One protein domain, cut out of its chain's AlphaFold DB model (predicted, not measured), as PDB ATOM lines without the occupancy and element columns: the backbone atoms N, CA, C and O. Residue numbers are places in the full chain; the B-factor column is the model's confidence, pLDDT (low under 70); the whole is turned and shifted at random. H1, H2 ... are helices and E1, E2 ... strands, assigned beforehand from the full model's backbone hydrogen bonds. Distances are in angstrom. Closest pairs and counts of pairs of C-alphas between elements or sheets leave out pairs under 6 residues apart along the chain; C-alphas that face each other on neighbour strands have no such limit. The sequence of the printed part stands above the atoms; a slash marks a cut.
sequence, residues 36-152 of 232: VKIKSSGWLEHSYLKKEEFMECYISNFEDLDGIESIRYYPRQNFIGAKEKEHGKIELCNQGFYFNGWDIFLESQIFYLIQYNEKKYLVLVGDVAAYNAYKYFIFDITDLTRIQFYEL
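This is residues 36 to 152 of the 232 residues of an uncharacterized protein of Treponema sp. OMZ 838 (UniProt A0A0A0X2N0). Two strongly twisted antiparallel sheets lie face to face as a loose sandwich, their strands crossed at 41 degrees; edge strand E5 comes close to E9 at one side and E1 is near E6 at the other. The short helix H1 sits off one end of the first sheet, and residues 79 to 84 of the link between E3 and E4 stick out as an arm. The printed part has 117 residues with the order E1 H1 E2 E3 E4 E5 E6 E7 E8 E9; the sheets run E1 E2 E3 E4 E5 and E6 E7 E8 E9. The class is mostly strand, and the whole is compact, with a radius of gyration of the C-alphas of 14.3 A and spans of 46 by 34 by 25 A.

The larger sheet holds E1, residues 38 to 43, E2, 58 to 62, E3, 70 to 74, E4, 88 to 92, and E5, 95 to 99. E2 to E5 form a meander, each strand the antiparallel neighbour of the one before. N 39 and O 61 are 2.8 A apart across E1 and E2, N 60 and O 71 3.0 A across the hairpin E2 and E3, N 72 and O 91 2.9 A across E3 and E4, and N 90 and O 97 2.8 A across E4 and E5, each within hydrogen-bond range. A second meander holds E6, residues 105 to 116, E7, 119 to 127, E8, 133 to 140, and E9, 148 to 151. Within hydrogen-bond range are N 112 and O 123, 2.9 A, across E6 and E7, N 124 and O 137, 3.0 A, across E7 and E8, and N 140 and O 148, 2.9 A, across E8 and E9. E6 bends by 83 degrees at residue 108. The closest C-alphas of E2 and E6 are those of Tyr 58 and Leu 106, 7.5 A apart; those of E5 and E9 are Phe 99 and Glu 151, 6.7 A. H1, residues 46 to 49, is on neither sheet and is too short for an O i to N i+4 pair; its one O i to N i+3 pair is within range.

E1 begins at C-alpha 38 at (94.812, 118.551, 100.285) and is 14.1 A long. E6 is 27.5 A long, E7 25.9 A and E8 23.2 A. E9 ends at C-alpha 151 at (104.050, 107.289, 83.694).

The C-alphas of Gly 81 and Asn 117, 46.6 A apart, are the two farthest apart. The printed part has no cut. The link from E3 to E4, 13 residues, is long. Mean pLDDT of the printed part is 83.6, with residues 46 to 47, 50, 77 to 86, 107 and 129 to 132 under 70.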
ATOM      1  N   VAL A  36      90.867 116.895  94.049       92.19
ATOM      2  CA  VAL A  36      91.086 116.340  95.388       92.19
ATOM      3  C   VAL A  36      91.633 117.434  96.298       92.19
ATOM      4  O   VAL A  36      92.602 118.118  95.962       92.19
ATOM      5  N   LYS A  37      91.017 117.595  97.470       92.88
ATOM      6  CA  LYS A  37      91.468 118.553  98.480       92.88
ATOM      7  C   LYS A  37      92.634 117.997  99.284       92.88
ATOM      8  O   LYS A  37      92.582 116.874  99.792       92.88
ATOM      9  N   ILE A  38      93.657 118.828  99.438       91.81
ATOM     10  CA  ILE A  38      94.812 118.551 100.285       91.81
ATOM     11  C   ILE A  38      94.531 119.151 101.663       91.81
ATOM     12  O   ILE A  38      94.384 120.362 101.804       91.81
ATOM     13  N   LYS A  39      94.477 118.292 102.682       93.69
ATOM     14  CA  LYS A  39      94.328 118.689 104.086       93.69
ATOM     15  C   LYS A  39      95.604 119.339 104.614       93.69
ATOM     16  O   LYS A  39      95.558 120.327 105.339       93.69
ATOM     17  N   SER A  40      96.744 118.741 104.292       92.19
ATOM     18  CA  SER A  40      98.065 119.255 104.633       92.19
ATOM     19  C   SER A  40      99.112 118.660 103.710       92.19
ATOM     20  O   SER A  40      98.952 117.546 103.207       92.19
ATOM     21  N   SER A  41     100.205 119.382 103.521       92.12
ATOM     22  CA  SER A  41     101.340 118.900 102.753       92.12
ATOM     23  C   SER A  41     102.654 119.437 103.303       92.12
ATOM     24  O   SER A  41     102.674 120.421 104.049       92.12
ATOM     25  N   GLY A  42     103.755 118.770 102.972       91.31
ATOM     26  CA  GLY A  42     105.085 119.220 103.354       91.31
ATOM     27  C   GLY A  42     106.152 118.146 103.226       91.31
ATOM     28  O   GLY A  42     105.884 116.993 102.890       91.31
ATOM     29  N   TRP A  43     107.383 118.540 103.526       90.50
ATOM     30  CA  TRP A  43     108.513 117.624 103.591       90.50
ATOM     31  C   TRP A  43     108.461 116.797 104.875       90.50
ATOM     32  O   TRP A  43     108.280 117.335 105.968       90.50
ATOM     33  N   LEU A  44     108.644 115.484 104.746       85.75
ATOM     34  CA  LEU A  44     108.878 114.610 105.887       85.75
ATOM     35  C   LEU A  44     110.281 114.855 106.441       85.75
ATOM     36  O   LEU A  44     111.247 115.004 105.691       85.75
ATOM     37  N   GLU A  45     110.404 114.863 107.768       76.69
ATOM     38  CA  GLU A  45     111.711 115.012 108.401       76.69
ATOM     39  C   GLU A  45     112.624 113.836 108.038       76.69
ATOM     40  O   GLU A  45     112.216 112.671 108.040       76.69
ATOM     41  N   HIS A  46     113.904 114.133 107.814       69.19
ATOM     42  CA  HIS A  46     114.915 113.147 107.430       69.19
ATOM     43  C   HIS A  46     115.033 111.965 108.419       69.19
ATOM     44  O   HIS A  46     115.389 110.848 108.048       69.19
ATOM     45  N   SER A  47     114.680 112.179 109.691       67.56
ATOM     46  CA  SER A  47     114.622 111.144 110.731       67.56
ATOM     47  C   SER A  47     113.680 109.980 110.382       67.56
ATOM     48  O   SER A  47     113.984 108.841 110.748       67.56
ATOM     49  N   TYR A  48     112.598 110.243 109.641       70.19
ATOM     50  CA  TYR A  48     111.622 109.248 109.187       70.19
ATOM     51  C   TYR A  48     112.063 108.496 107.925       70.19
ATOM     52  O   TYR A  48     111.513 107.440 107.628       70.19
ATOM     53  N   LEU A  49     113.086 108.989 107.220       74.69
ATOM     54  CA  LEU A  49     113.579 108.424 105.959       74.69
ATOM     55  C   LEU A  49     114.764 107.476 106.129       74.69
ATOM     56  O   LEU A  49     115.233 106.900 105.160       74.69
ATOM     57  N   LYS A  50     115.231 107.235 107.359       68.00
ATOM     58  CA  LYS A  50     116.424 106.409 107.641       68.00
ATOM     59  C   LYS A  50     116.387 104.978 107.083       68.00
ATOM     60  O   LYS A  50     117.428 104.329 107.045       68.00
ATOM     61  N   LYS A  51     115.204 104.461 106.744       72.12
ATOM     62  CA  LYS A  51     115.013 103.129 106.145       72.12
ATOM     63  C   LYS A  51     114.786 103.175 104.632       72.12
ATOM     64  O   LYS A  51     114.795 102.122 104.007       72.12
ATOM     65  N   GLU A  52     114.573 104.360 104.075       74.38
ATOM     66  CA  GLU A  52     114.336 104.568 102.655       74.38
ATOM     67  C   GLU A  52     115.660 104.827 101.939       74.38
ATOM     68  O   GLU A  52     116.628 105.332 102.507       74.38
ATOM     69  N   GLU A  53     115.695 104.512 100.652       78.31
ATOM     70  CA  GLU A  53     116.845 104.816  99.807       78.31
ATOM     71  C   GLU A  53     116.897 106.292  99.364       78.31
ATOM     72  O   GLU A  53     117.855 106.704  98.712       78.31
ATOM     73  N   PHE A  54     115.892 107.087  99.732       79.94
ATOM     74  CA  PHE A  54     115.742 108.495  99.381       79.94
ATOM     75  C   PHE A  54     116.054 109.394 100.584       79.94
ATOM     76  O   PHE A  54     115.702 109.096 101.722       79.94
ATOM     77  N   MET A  55     116.694 110.533 100.323       80.25
ATOM     78  CA  MET A  55     117.056 111.535 101.342       80.25
ATOM     79  C   MET A  55     115.916 112.500 101.657       80.25
ATOM     80  O   MET A  55     115.920 113.112 102.727       80.25
ATOM     81  N   GLU A  56     114.978 112.642 100.723       85.06
ATOM     82  CA  GLU A  56     113.879 113.596 100.767       85.06
ATOM     83  C   GLU A  56     112.577 112.887 100.401       85.06
ATOM     84  O   GLU A  56     112.555 111.969  99.579       85.06
ATOM     85  N   CYS A  57     111.490 113.312 101.034       89.81
ATOM     86  CA  CYS A  57     110.151 112.814 100.770       89.81
ATOM     87  C   CYS A  57     109.159 113.924 101.057       89.81
ATOM     88  O   CYS A  57     109.161 114.507 102.142       89.81
ATOM     89  N   TYR A  58     108.274 114.164 100.111       91.56
ATOM     90  CA  TYR A  58     107.152 115.064 100.263       91.56
ATOM     91  C   TYR A  58     105.887 114.252 100.492       91.56
ATOM     92  O   TYR A  58     105.667 113.243  99.826       91.56
ATOM     93  N   ILE A  59     105.061 114.662 101.447       93.25
ATOM     94  CA  ILE A  59     103.782 114.021 101.740       93.25
ATOM     95  C   ILE A  59     102.645 115.004 101.489       93.25
ATOM     96  O   ILE A  59     102.710 116.159 101.910       93.25
ATOM     97  N   SER A  60     101.594 114.520 100.838       93.56
ATOM     98  CA  SER A  60     100.316 115.216 100.695       93.56
ATOM     99  C   SER A  60      99.236 114.354 101.336       93.56
ATOM    100  O   SER A  60      99.017 113.220 100.911       93.56
ATOM    101  N   ASN A  61      98.585 114.871 102.378       94.06
ATOM    102  CA  ASN A  61      97.469 114.215 103.056       94.06
ATOM    103  C   ASN A  61      96.154 114.715 102.461       94.06
ATOM    104  O   ASN A  61      95.941 115.927 102.349       94.06
ATOM    105  N   PHE A  62      95.265 113.796 102.111       94.81
ATOM    106  CA  PHE A  62      93.976 114.121 101.510       94.81
ATOM    107  C   PHE A  62      92.913 114.355 102.591       94.81
ATOM    108  O   PHE A  62      92.988 113.797 103.684       94.81
ATOM    109  N   GLU A  63      91.953 115.238 102.311       92.31
ATOM    110  CA  GLU A  63      90.850 115.528 103.240       92.31
ATOM    111  C   GLU A  63      89.742 114.471 103.140       92.31
ATOM    112  O   GLU A  63      89.439 113.810 104.127       92.31
ATOM    113  N   ASP A  64      89.214 114.268 101.930       86.44
ATOM    114  CA  ASP A  64      88.018 113.459 101.667       86.44
ATOM    115  C   ASP A  64      88.255 112.487 100.495       86.44
ATOM    116  O   ASP A  64      87.599 112.566  99.452       86.44
ATOM    117  N   LEU A  65      89.244 111.595 100.618       91.44
ATOM    118  CA  LEU A  65      89.518 110.570  99.606       91.44
ATOM    119  C   LEU A  65      89.401 109.164 100.207       91.44
ATOM    120  O   LEU A  65      90.322 108.657 100.843       91.44
ATOM    121  N   ASP A  66      88.245 108.532  99.996       89.88
ATOM    122  CA  ASP A  66      87.928 107.217 100.565       89.88
ATOM    123  C   ASP A  66      89.019 106.173 100.289       89.88
ATOM    124  O   ASP A  66      89.337 105.861  99.137       89.88
ATOM    125  N   GLY A  67      89.565 105.614 101.374       90.56
ATOM    126  CA  GLY A  67      90.588 104.567 101.347       90.56
ATOM    127  C   GLY A  67      92.004 105.040 100.996       90.56
ATOM    128  O   GLY A  67      92.919 104.217 100.967       90.56
ATOM    129  N   ILE A  68      92.211 106.340 100.760       94.62
ATOM    130  CA  ILE A  68      93.515 106.923 100.433       94.62
ATOM    131  C   ILE A  68      93.776 108.122 101.348       94.62
ATOM    132  O   ILE A  68      93.306 109.228 101.109       94.62
ATOM    133  N   GLU A  69      94.573 107.917 102.393       93.25
ATOM    134  CA  GLU A  69      94.863 108.974 103.372       93.25
ATOM    135  C   GLU A  69      95.922 109.967 102.881       93.25
ATOM    136  O   GLU A  69      95.860 111.163 103.170       93.25
ATOM    137  N   SER A  70      96.925 109.472 102.157       94.19
ATOM    138  CA  SER A  70      98.054 110.278 101.709       94.19
ATOM    139  C   SER A  70      98.735 109.680 100.489       94.19
ATOM    140  O   SER A  70      98.561 108.504 100.158       94.19
ATOM    141  N   ILE A  71      99.549 110.510  99.853       94.44
ATOM    142  CA  ILE A  71     100.532 110.111  98.857       94.44
ATOM    143  C   ILE A  71     101.900 110.629  99.292       94.44
ATOM    144  O   ILE A  71     102.019 111.740  99.822       94.44
ATOM    145  N   ARG A  72     102.935 109.820  99.077       93.75
ATOM    146  CA  ARG A  72     104.325 110.216  99.307       93.75
ATOM    147  C   ARG A  72     105.057 110.272  97.985       93.75
ATOM    148  O   ARG A  72     104.973 109.345  97.187       93.75
ATOM    149  N   TYR A  73     105.781 111.352  97.771       92.25
ATOM    150  CA  TYR A  73     106.585 111.581  96.590       92.25
ATOM    151  C   TYR A  73     108.047 111.708  96.996       92.25
ATOM    152  O   TYR A  73     108.408 112.534  97.835       92.25
ATOM    153  N   TYR A  74     108.883 110.889  96.383       89.69
ATOM    154  CA  TYR A  74     110.317 110.864  96.579       89.69
ATOM    155  C   TYR A  74     110.960 111.387  95.288       89.69
ATOM    156  O   TYR A  74     110.941 110.670  94.278       89.69
ATOM    157  N   PRO A  75     111.471 112.634  95.287       85.75
ATOM    158  CA  PRO A  75     112.073 113.232  94.102       85.75
ATOM    159  C   PRO A  75     113.302 112.443  93.658       85.75
ATOM    160  O   PRO A  75     114.010 111.827  94.469       85.75
ATOM    161  N   ARG A  76     113.589 112.502  92.362       81.25
ATOM    162  CA  ARG A  76     114.824 111.975  91.801       81.25
ATOM    163  C   ARG A  76     116.020 112.737  92.376       81.25
ATOM    164  O   ARG A  76     116.082 113.962  92.428       81.25
ATOM    165  N   GLN A  77     117.037 111.989  92.788       68.88
ATOM    166  CA  GLN A  77     118.209 112.562  93.442       68.88
ATOM    167  C   GLN A  77     119.310 112.898  92.434       68.88
ATOM    168  O   GLN A  77     120.169 112.075  92.131       68.88
ATOM    169  N   ASN A  78     119.328 114.134  91.942       55.44
ATOM    170  CA  ASN A  78     120.363 114.617  91.023       55.44
ATOM    171  C   ASN A  78     121.608 115.134  91.772       55.44
ATOM    172  O   ASN A  78     121.954 116.311  91.683       55.44
ATOM    173  N   PHE A  79     122.303 114.274  92.523       51.72
ATOM    174  CA  PHE A  79     123.589 114.636  93.137       51.72
ATOM    175  C   PHE A  79     124.776 114.135  92.306       51.72
ATOM    176  O   PHE A  79     124.828 112.977  91.886       51.72
ATOM    177  N   ILE A  80     125.777 115.006  92.118       42.34
ATOM    178  CA  ILE A  80     127.079 114.664  91.528       42.34
ATOM    179  C   ILE A  80     127.721 113.571  92.399       42.34
ATOM    180  O   ILE A  80     128.208 113.847  93.491       42.34
ATOM    181  N   GLY A  81     127.691 112.324  91.922       44.81
ATOM    182  CA  GLY A  81     128.225 111.150  92.627       44.81
ATOM    183  C   GLY A  81     127.242 109.984  92.779       44.81
ATOM    184  O   GLY A  81     127.681 108.869  93.055       44.81
ATOM    185  N   ALA A  82     125.944 110.193  92.537       48.81
ATOM    186  CA  ALA A  82     124.949 109.123  92.518       48.81
ATOM    187  C   ALA A  82     125.043 108.335  91.200       48.81
ATOM    188  O   ALA A  82     124.302 108.574  90.255       48.81
ATOM    189  N   LYS A  83     125.981 107.388  91.121       44.09
ATOM    190  CA  LYS A  83     126.117 106.477  89.969       44.09
ATOM    191  C   LYS A  83     124.953 105.478  89.818       44.09
ATOM    192  O   LYS A  83     124.982 104.701  88.873       44.09
ATOM    193  N   GLU A  84     123.968 105.472  90.723       48.47
ATOM    194  CA  GLU A  84     123.008 104.358  90.847       48.47
ATOM    195  C   GLU A  84     121.527 104.746  91.037       48.47
ATOM    196  O   GLU A  84     120.701 103.848  91.165       48.47
ATOM    197  N   LYS A  85     121.133 106.030  91.050       55.03
ATOM    198  CA  LYS A  85     119.722 106.403  91.310       55.03
ATOM    199  C   LYS A  85     119.170 107.369  90.270       55.03
ATOM    200  O   LYS A  85     119.191 108.583  90.449       55.03
ATOM    201  N   GLU A  86     118.694 106.802  89.165       68.38
ATOM    202  CA  GLU A  86     118.123 107.542  88.029       68.38
ATOM    203  C   GLU A  86     116.597 107.731  88.098       68.38
ATOM    204  O   GLU A  86     116.039 108.390  87.224       68.38
ATOM    205  N   HIS A  87     115.929 107.204  89.127       81.44
ATOM    206  CA  HIS A  87     114.470 107.225  89.254       81.44
ATOM    207  C   HIS A  87     113.998 107.943  90.525       81.44
ATOM    208  O   HIS A  87     114.702 107.977  91.537       81.44
ATOM    209  N   GLY A  88     112.786 108.492  90.476       87.88
ATOM    210  CA  GLY A  88     112.021 108.858  91.666       87.88
ATOM    211  C   GLY A  88     111.048 107.745  92.067       87.88
ATOM    212  O   GLY A  88     110.889 106.753  91.348       87.88
ATOM    213  N   LYS A  89     110.396 107.895  93.223       91.62
ATOM    214  CA  LYS A  89     109.382 106.953  93.737       91.62
ATOM    215  C   LYS A  89     108.119 107.708  94.138       91.62
ATOM    216  O   LYS A  89     108.187 108.795  94.703       91.62
ATOM    217  N   ILE A  90     106.960 107.115  93.903       93.31
ATOM    218  CA  ILE A  90     105.679 107.540  94.466       93.31
ATOM    219  C   ILE A  90     105.134 106.385  95.290       93.31
ATOM    220  O   ILE A  90     105.174 105.241  94.854       93.31
ATOM    221  N   GLU A  91     104.635 106.663  96.485       94.50
ATOM    222  CA  GLU A  91     103.981 105.671  97.327       94.50
ATOM    223  C   GLU A  91     102.529 106.070  97.570       94.50
ATOM    224  O   GLU A  91     102.237 107.182  98.017       94.50
ATOM    225  N   LEU A  92     101.624 105.144  97.265       95.88
ATOM    226  CA  LEU A  92     100.181 105.308  97.390       95.88
ATOM    227  C   LEU A  92      99.601 104.013  97.961       95.88
ATOM    228  O   LEU A  92      99.903 102.932  97.463       95.88
ATOM    229  N   CYS A  93      98.798 104.100  99.026       94.00
ATOM    230  CA  CYS A  93      98.222 102.926  99.702       94.00
ATOM    231  C   CYS A  93      99.269 101.838 100.046       94.00
ATOM    232  O   CYS A  93      99.024 100.648  99.849       94.00
ATOM    233  N   ASN A  94     100.442 102.246 100.550       91.25
ATOM    234  CA  ASN A  94     101.591 101.382 100.873       91.25
ATOM    235  C   ASN A  94     102.193 100.604  99.682       91.25
ATOM    236  O   ASN A  94     102.964  99.667  99.887       91.25
ATOM    237  N   GLN A  95     101.861 100.975  98.445       95.50
ATOM    238  CA  GLN A  95     102.460 100.436  97.224       95.50
ATOM    239  C   GLN A  95     103.419 101.472  96.636       95.50
ATOM    240  O   GLN A  95     103.065 102.646  96.540       95.50
ATOM    241  N   GLY A  96     104.632 101.047  96.271       94.38
ATOM    242  CA  GLY A  96     105.667 101.906  95.692       94.38
ATOM    243  C   GLY A  96     105.738 101.796  94.167       94.38
ATOM    244  O   GLY A  96     105.737 100.693  93.624       94.38
ATOM    245  N   PHE A  97     105.851 102.938  93.497       93.75
ATOM    246  CA  PHE A  97     105.877 103.089  92.045       93.75
ATOM    247  C   PHE A  97     107.084 103.928  91.635       93.75
ATOM    248  O   PHE A  97     107.191 105.088  92.025       93.75
ATOM    249  N   TYR A  98     107.997 103.350  90.861       91.06
ATOM    250  CA  TYR A  98     109.188 104.053  90.388       91.06
ATOM    251  C   TYR A  98     108.929 104.730  89.046       91.06
ATOM    252  O   TYR A  98     108.218 104.180  88.206       91.06
ATOM    253  N   PHE A  99     109.520 105.906  88.847       87.31
ATOM    254  CA  PHE A  99     109.382 106.691  87.623       87.31
ATOM    255  C   PHE A  99     110.745 107.225  87.165       87.31
ATOM    256  O   PHE A  99     111.590 107.561  87.994       87.31
ATOM    257  N   ASN A 100     110.967 107.304  85.853       79.06
ATOM    258  CA  ASN A 100     112.281 107.635  85.273       79.06
ATOM    259  C   ASN A 100     112.366 109.046  84.675       79.06
ATOM    260  O   ASN A 100     113.463 109.544  84.407       79.06
ATOM    261  N   GLY A 101     111.231 109.692  84.411       70.44
ATOM    262  CA  GLY A 101     111.221 111.007  83.783       70.44
ATOM    263  C   GLY A 101     111.507 112.149  84.764       70.44
ATOM    264  O   GLY A 101     112.022 111.958  85.861       70.44
ATOM    265  N   TRP A 102     111.143 113.362  84.355       73.81
ATOM    266  CA  TRP A 102     111.372 114.582  85.131       73.81
ATOM    267  C   TRP A 102     110.640 114.596  86.476       73.81
ATOM    268  O   TRP A 102     109.534 114.056  86.590       73.81
ATOM    269  N   ASP A 103     111.265 115.243  87.461       78.19
ATOM    270  CA  ASP A 103     110.611 115.609  88.713       78.19
ATOM    271  C   ASP A 103     109.622 116.750  88.491       78.19
ATOM    272  O   ASP A 103     109.811 117.593  87.612       78.19
ATOM    273  N   ILE A 104     108.585 116.784  89.322       81.81
ATOM    274  CA  ILE A 104     107.626 117.886  89.358       81.81
ATOM    275  C   ILE A 104     107.926 118.821  90.527       81.81
ATOM    276  O   ILE A 104     108.425 118.397  91.572       81.81
ATOM    277  N   PHE A 105     107.563 120.093  90.392       79.75
ATOM    278  CA  PHE A 105     107.538 121.015  91.517       79.75
ATOM    279  C   PHE A 105     106.369 120.692  92.437       79.75
ATOM    280  O   PHE A 105     105.195 120.810  92.082       79.75
ATOM    281  N   LEU A 106     106.712 120.314  93.660       74.00
ATOM    282  CA  LEU A 106     105.758 119.790  94.630       74.00
ATOM    283  C   LEU A 106     104.873 120.872  95.257       74.00
ATOM    284  O   LEU A 106     103.802 120.565  95.770       74.00
ATOM    285  N   GLU A 107     105.280 122.138  95.205       68.75
ATOM    286  CA  GLU A 107     104.508 123.255  95.764       68.75
ATOM    287  C   GLU A 107     103.283 123.629  94.909       68.75
ATOM    288  O   GLU A 107     102.348 124.239  95.422       68.75
ATOM    289  N   SER A 108     103.245 123.188  93.645       72.31
ATOM    290  CA  SER A 108     102.155 123.445  92.689       72.31
ATOM    291  C   SER A 108     101.375 122.182  92.306       72.31
ATOM    292  O   SER A 108     100.754 122.130  91.245       72.31
ATOM    293  N   GLN A 109     101.428 121.129  93.126       80.81
ATOM    294  CA  GLN A 109     100.790 119.863  92.773       80.81
ATOM    295  C   GLN A 109      99.258 119.942  92.843       80.81
ATOM    296  O   GLN A 109      98.678 120.438  93.811       80.81
ATOM    297  N   ILE A 110      98.601 119.393  91.826       87.00
ATOM    298  CA  ILE A 110      97.147 119.296  91.739       87.00
ATOM    299  C   ILE A 110      96.773 117.834  91.544       87.00
ATOM    300  O   ILE A 110      97.402 117.106  90.779       87.00
ATOM    301  N   PHE A 111      95.721 117.409  92.233       91.06
ATOM    302  CA  PHE A 111      95.204 116.054  92.151       91.06
ATOM    303  C   PHE A 111      93.802 116.060  91.559       91.06
ATOM    304  O   PHE A 111      92.923 116.789  92.023       91.06
ATOM    305  N   TYR A 112      93.581 115.203  90.569       91.19
ATOM    306  CA  TYR A 112      92.280 115.001  89.949       91.19
ATOM    307  C   TYR A 112      91.812 113.574  90.158       91.19
ATOM    308  O   TYR A 112      92.546 112.620  89.901       91.19
ATOM    309  N   LEU A 113      90.563 113.438  90.580       93.44
ATOM    310  CA  LEU A 113      89.857 112.177  90.583       93.44
ATOM    311  C   LEU A 113      88.969 112.100  89.343       93.44
ATOM    312  O   LEU A 113      88.090 112.939  89.150       93.44
ATOM    313  N   ILE A 114      89.189 111.082  88.521       92.38
ATOM    314  CA  ILE A 114      88.450 110.857  87.282       92.38
ATOM    315  C   ILE A 114      87.719 109.531  87.405       92.38
ATOM    316  O   ILE A 114      88.322 108.513  87.742       92.38
ATOM    317  N   GLN A 115      86.430 109.531  87.089       93.31
ATOM    318  CA  GLN A 115      85.673 108.301  86.917       93.31
ATOM    319  C   GLN A 115      85.246 108.190  85.462       93.31
ATOM    320  O   GLN A 115      84.543 109.053  84.939       93.31
ATOM    321  N   TYR A 116      85.686 107.121  84.811       92.06
ATOM    322  CA  TYR A 116      85.375 106.866  83.417       92.06
ATOM    323  C   TYR A 116      85.088 105.383  83.218       92.06
ATOM    324  O   TYR A 116      85.919 104.531  83.533       92.06
ATOM    325  N   ASN A 117      83.897 105.077  82.700       89.31
ATOM    326  CA  ASN A 117      83.321 103.731  82.725       89.31
ATOM    327  C   ASN A 117      83.305 103.167  84.164       89.31
ATOM    328  O   ASN A 117      82.834 103.830  85.088       89.31
ATOM    329  N   GLU A 118      83.830 101.956  84.357       92.44
ATOM    330  CA  GLU A 118      83.948 101.273  85.654       92.44
ATOM    331  C   GLU A 118      85.304 101.525  86.334       92.44
ATOM    332  O   GLU A 118      85.647 100.861  87.311       92.44
ATOM    333  N   LYS A 119      86.101 102.462  85.806       94.69
ATOM    334  CA  LYS A 119      87.446 102.759  86.293       94.69
ATOM    335  C   LYS A 119      87.496 104.079  87.048       94.69
ATOM    336  O   LYS A 119      86.852 105.059  86.663       94.69
ATOM    337  N   LYS A 120      88.301 104.097  88.107       95.75
ATOM    338  CA  LYS A 120      88.580 105.268  88.939       95.75
ATOM    339  C   LYS A 120      90.071 105.579  88.860       95.75
ATOM    340  O   LYS A 120      90.888 104.734  89.206       95.75
ATOM    341  N   TYR A 121      90.418 106.787  88.430       95.50
ATOM    342  CA  TYR A 121      91.801 107.232  88.299       95.50
ATOM    343  C   TYR A 121      92.098 108.391  89.244       95.50
ATOM    344  O   TYR A 121      91.315 109.338  89.327       95.50
ATOM    345  N   LEU A 122      93.245 108.332  89.917       95.31
ATOM    346  CA  LEU A 122      93.861 109.479  90.574       95.31
ATOM    347  C   LEU A 122      94.984 109.983  89.668       95.31
ATOM    348  O   LEU A 122      95.863 109.215  89.290       95.31
ATOM    349  N   VAL A 123      94.950 111.261  89.311       92.06
ATOM    350  CA  VAL A 123      95.973 111.898  88.480       92.06
ATOM    351  C   VAL A 123      96.659 112.972  89.305       92.06
ATOM    352  O   VAL A 123      96.020 113.944  89.702       92.06
ATOM    353  N   LEU A 124      97.949 112.785  89.569       90.81
ATOM    354  CA  LEU A 124      98.823 113.803  90.151       90.81
ATOM    355  C   LEU A 124      99.437 114.608  89.015       90.81
ATOM    356  O   LEU A 124     100.018 114.024  88.109       90.81
ATOM    357  N   VAL A 125      99.325 115.924  89.081       86.06
ATOM    358  CA  VAL A 125      99.831 116.876  88.094       86.06
ATOM    359  C   VAL A 125     100.758 117.842  88.806       86.06
ATOM    360  O   VAL A 125     100.404 118.350  89.867       86.06
ATOM    361  N   GLY A 126     101.917 118.129  88.227       82.25
ATOM    362  CA  GLY A 126     102.784 119.187  88.730       82.25
ATOM    363  C   GLY A 126     103.550 119.887  87.619       82.25
ATOM    364  O   GLY A 126     103.770 119.320  86.545       82.25
ATOM    365  N   ASP A 127     103.922 121.134  87.898       78.94
ATOM    366  CA  ASP A 127     104.769 121.942  87.024       78.94
ATOM    367  C   ASP A 127     106.142 121.281  86.867       78.94
ATOM    368  O   ASP A 127     106.709 120.747  87.823       78.94
ATOM    369  N   VAL A 128     106.716 121.386  85.678       73.56
ATOM    370  CA  VAL A 128     108.116 121.060  85.405       73.56
ATOM    371  C   VAL A 128     108.865 122.379  85.172       73.56
ATOM    372  O   VAL A 128     108.301 123.340  84.654       73.56
ATOM    373  N   ALA A 129     110.146 122.460  85.549       61.25
ATOM    374  CA  ALA A 129     110.993 123.672  85.453       61.25
ATOM    375  C   ALA A 129     111.036 124.347  84.075       61.25
ATOM    376  O   ALA A 129     111.444 125.504  83.957       61.25
ATOM    377  N   ALA A 130     110.623 123.635  83.034       58.34
ATOM    378  CA  ALA A 130     110.660 124.082  81.664       58.34
ATOM    379  C   ALA A 130     109.280 124.616  81.229       58.34
ATOM    380  O   ALA A 130     108.319 123.871  81.110       58.34
ATOM    381  N   TYR A 131     109.206 125.916  80.929       57.53
ATOM    382  CA  TYR A 131     108.192 126.502  80.039       57.53
ATOM    383  C   TYR A 131     106.707 126.221  80.376       57.53
ATOM    384  O   TYR A 131     105.972 125.880  79.472       57.53
ATOM    385  N   ASN A 132     106.214 126.352  81.617       61.78
ATOM    386  CA  ASN A 132     104.801 126.025  81.951       61.78
ATOM    387  C   ASN A 132     104.370 124.619  81.472       61.78
ATOM    388  O   ASN A 132     103.204 124.379  81.138       61.78
ATOM    389  N   ALA A 133     105.332 123.705  81.357       70.62
ATOM    390  CA  ALA A 133     105.060 122.325  81.051       70.62
ATOM    391  C   ALA A 133     104.626 121.621  82.333       70.62
ATOM    392  O   ALA A 133     105.096 121.921  83.431       70.62
ATOM    393  N   TYR A 134     103.734 120.661  82.171       77.50
ATOM    394  CA  TYR A 134     103.203 119.839  83.236       77.50
ATOM    395  C   TYR A 134     103.583 118.396  82.979       77.50
ATOM    396  O   TYR A 134     103.549 117.910  81.844       77.50
ATOM    397  N   LYS A 135     103.867 117.684  84.060       81.62
ATOM    398  CA  LYS A 135     103.941 116.232  84.048       81.62
ATOM    399  C   LYS A 135     102.866 115.680  84.959       81.62
ATOM    400  O   LYS A 135     102.492 116.302  85.955       81.62
ATOM    401  N   TYR A 136     102.362 114.511  84.595       83.38
ATOM    402  CA  TYR A 136     101.380 113.828  85.404       83.38
ATOM    403  C   TYR A 136     101.663 112.344  85.555       83.38
ATOM    404  O   TYR A 136     102.300 111.696  84.724       83.38
ATOM    405  N   PHE A 137     101.165 111.840  86.671       90.00
ATOM    406  CA  PHE A 137     101.277 110.477  87.141       90.00
ATOM    407  C   PHE A 137      99.859 109.938  87.294       90.00
ATOM    408  O   PHE A 137      99.055 110.517  88.030       90.00
ATOM    409  N   ILE A 138      99.535 108.869  86.565       93.69
ATOM    410  CA  ILE A 138      98.183 108.307  86.514       93.69
ATOM    411  C   ILE A 138      98.160 107.024  87.336       93.69
ATOM    412  O   ILE A 138      98.952 106.112  87.098       93.69
ATOM    413  N   PHE A 139      97.211 106.927  88.258       96.06
ATOM    414  CA  PHE A 139      96.983 105.742  89.074       96.06
ATOM    415  C   PHE A 139      95.580 105.207  88.800       96.06
ATOM    416  O   PHE A 139      94.605 105.914  89.047       96.06
ATOM    417  N   ASP A 140      95.455 103.970  88.314       96.81
ATOM    418  CA  ASP A 140      94.182 103.241  88.359       96.81
ATOM    419  C   ASP A 140      93.966 102.768  89.798       96.81
ATOM    420  O   ASP A 140      94.618 101.836  90.269       96.81
ATOM    421  N   ILE A 141      93.062 103.453  90.496       97.06
ATOM    422  CA  ILE A 141      92.710 103.221  91.900       97.06
ATOM    423  C   ILE A 141      91.350 102.527  92.035       97.06
ATOM    424  O   ILE A 141      90.692 102.637  93.070       97.06
ATOM    425  N   THR A 142      90.897 101.836  90.984       96.06
ATOM    426  CA  THR A 142      89.647 101.061  91.016       96.06
ATOM    427  C   THR A 142      89.693  99.984  92.105       96.06
ATOM    428  O   THR A 142      88.704  99.771  92.800       96.06
ATOM    429  N   ASP A 143      90.854  99.345  92.287       96.38
ATOM    430  CA  ASP A 143      91.151  98.426  93.389       96.38
ATOM    431  C   ASP A 143      92.376  98.936  94.161       96.38
ATOM    432  O   ASP A 143      93.509  98.867  93.684       96.38
ATOM    433  N   LEU A 144      92.153  99.429  95.382       96.31
ATOM    434  CA  LEU A 144      93.212  99.983  96.231       96.31
ATOM    435  C   LEU A 144      94.245  98.940  96.680       96.31
ATOM    436  O   LEU A 144      95.323  99.314  97.133       96.31
ATOM    437  N   THR A 145      93.956  97.644  96.545       95.75
ATOM    438  CA  THR A 145      94.916  96.570  96.842       95.75
ATOM    439  C   THR A 145      95.832  96.246  95.662       95.75
ATOM    440  O   THR A 145      96.829  95.545  95.842       95.75
ATOM    441  N   ARG A 146      95.500  96.733  94.457       94.81
ATOM    442  CA  ARG A 146      96.194  96.440  93.194       94.81
ATOM    443  C   ARG A 146      96.185  97.663  92.282       94.81
ATOM    444  O   ARG A 146      95.569  97.656  91.214       94.81
ATOM    445  N   ILE A 147      96.876  98.713  92.711       97.38
ATOM    446  CA  ILE A 147      96.931  99.969  91.964       97.38
ATOM    447  C   ILE A 147      97.863  99.789  90.765       97.38
ATOM    448  O   ILE A 147      98.989  99.309  90.906       97.38
ATOM    449  N   GLN A 148      97.403 100.185  89.577       96.75
ATOM    450  CA  GLN A 148      98.259 100.258  88.392       96.75
ATOM    451  C   GLN A 148      98.746 101.686  88.203       96.75
ATOM    452  O   GLN A 148      97.975 102.634  88.346       96.75
ATOM    453  N   PHE A 149     100.023 101.828  87.867       95.38
ATOM    454  CA  PHE A 149     100.669 103.114  87.669       95.38
ATOM    455  C   PHE A 149     101.095 103.280  86.215       95.38
ATOM    456  O   PHE A 149     101.698 102.379  85.633       95.38
ATOM    457  N   TYR A 150     100.804 104.453  85.663       92.31
ATOM    458  CA  TYR A 150     101.194 104.838  84.320       92.31
ATOM    459  C   TYR A 150     101.960 106.162  84.370       92.31
ATOM    460  O   TYR A 150     101.432 107.193  84.798       92.31
ATOM    461  N   GLU A 151     103.209 106.117  83.913       86.75
ATOM    462  CA  GLU A 151     104.050 107.289  83.694       86.75
ATOM    463  C   GLU A 151     104.007 107.682  82.215       86.75
ATOM    464  O   GLU A 151     104.185 106.844  81.330       86.75
ATOM    465  N   LEU A 152     103.844 108.977  81.947       79.62
ATOM    466  CA  LEU A 152     104.209 109.546  80.654       79.62
ATOM    467  C   LEU A 152     105.614 110.107  80.714       79.62
ATOM    468  O   LEU A 152     105.927 110.970  81.533       79.62
TER     469      LEU A 152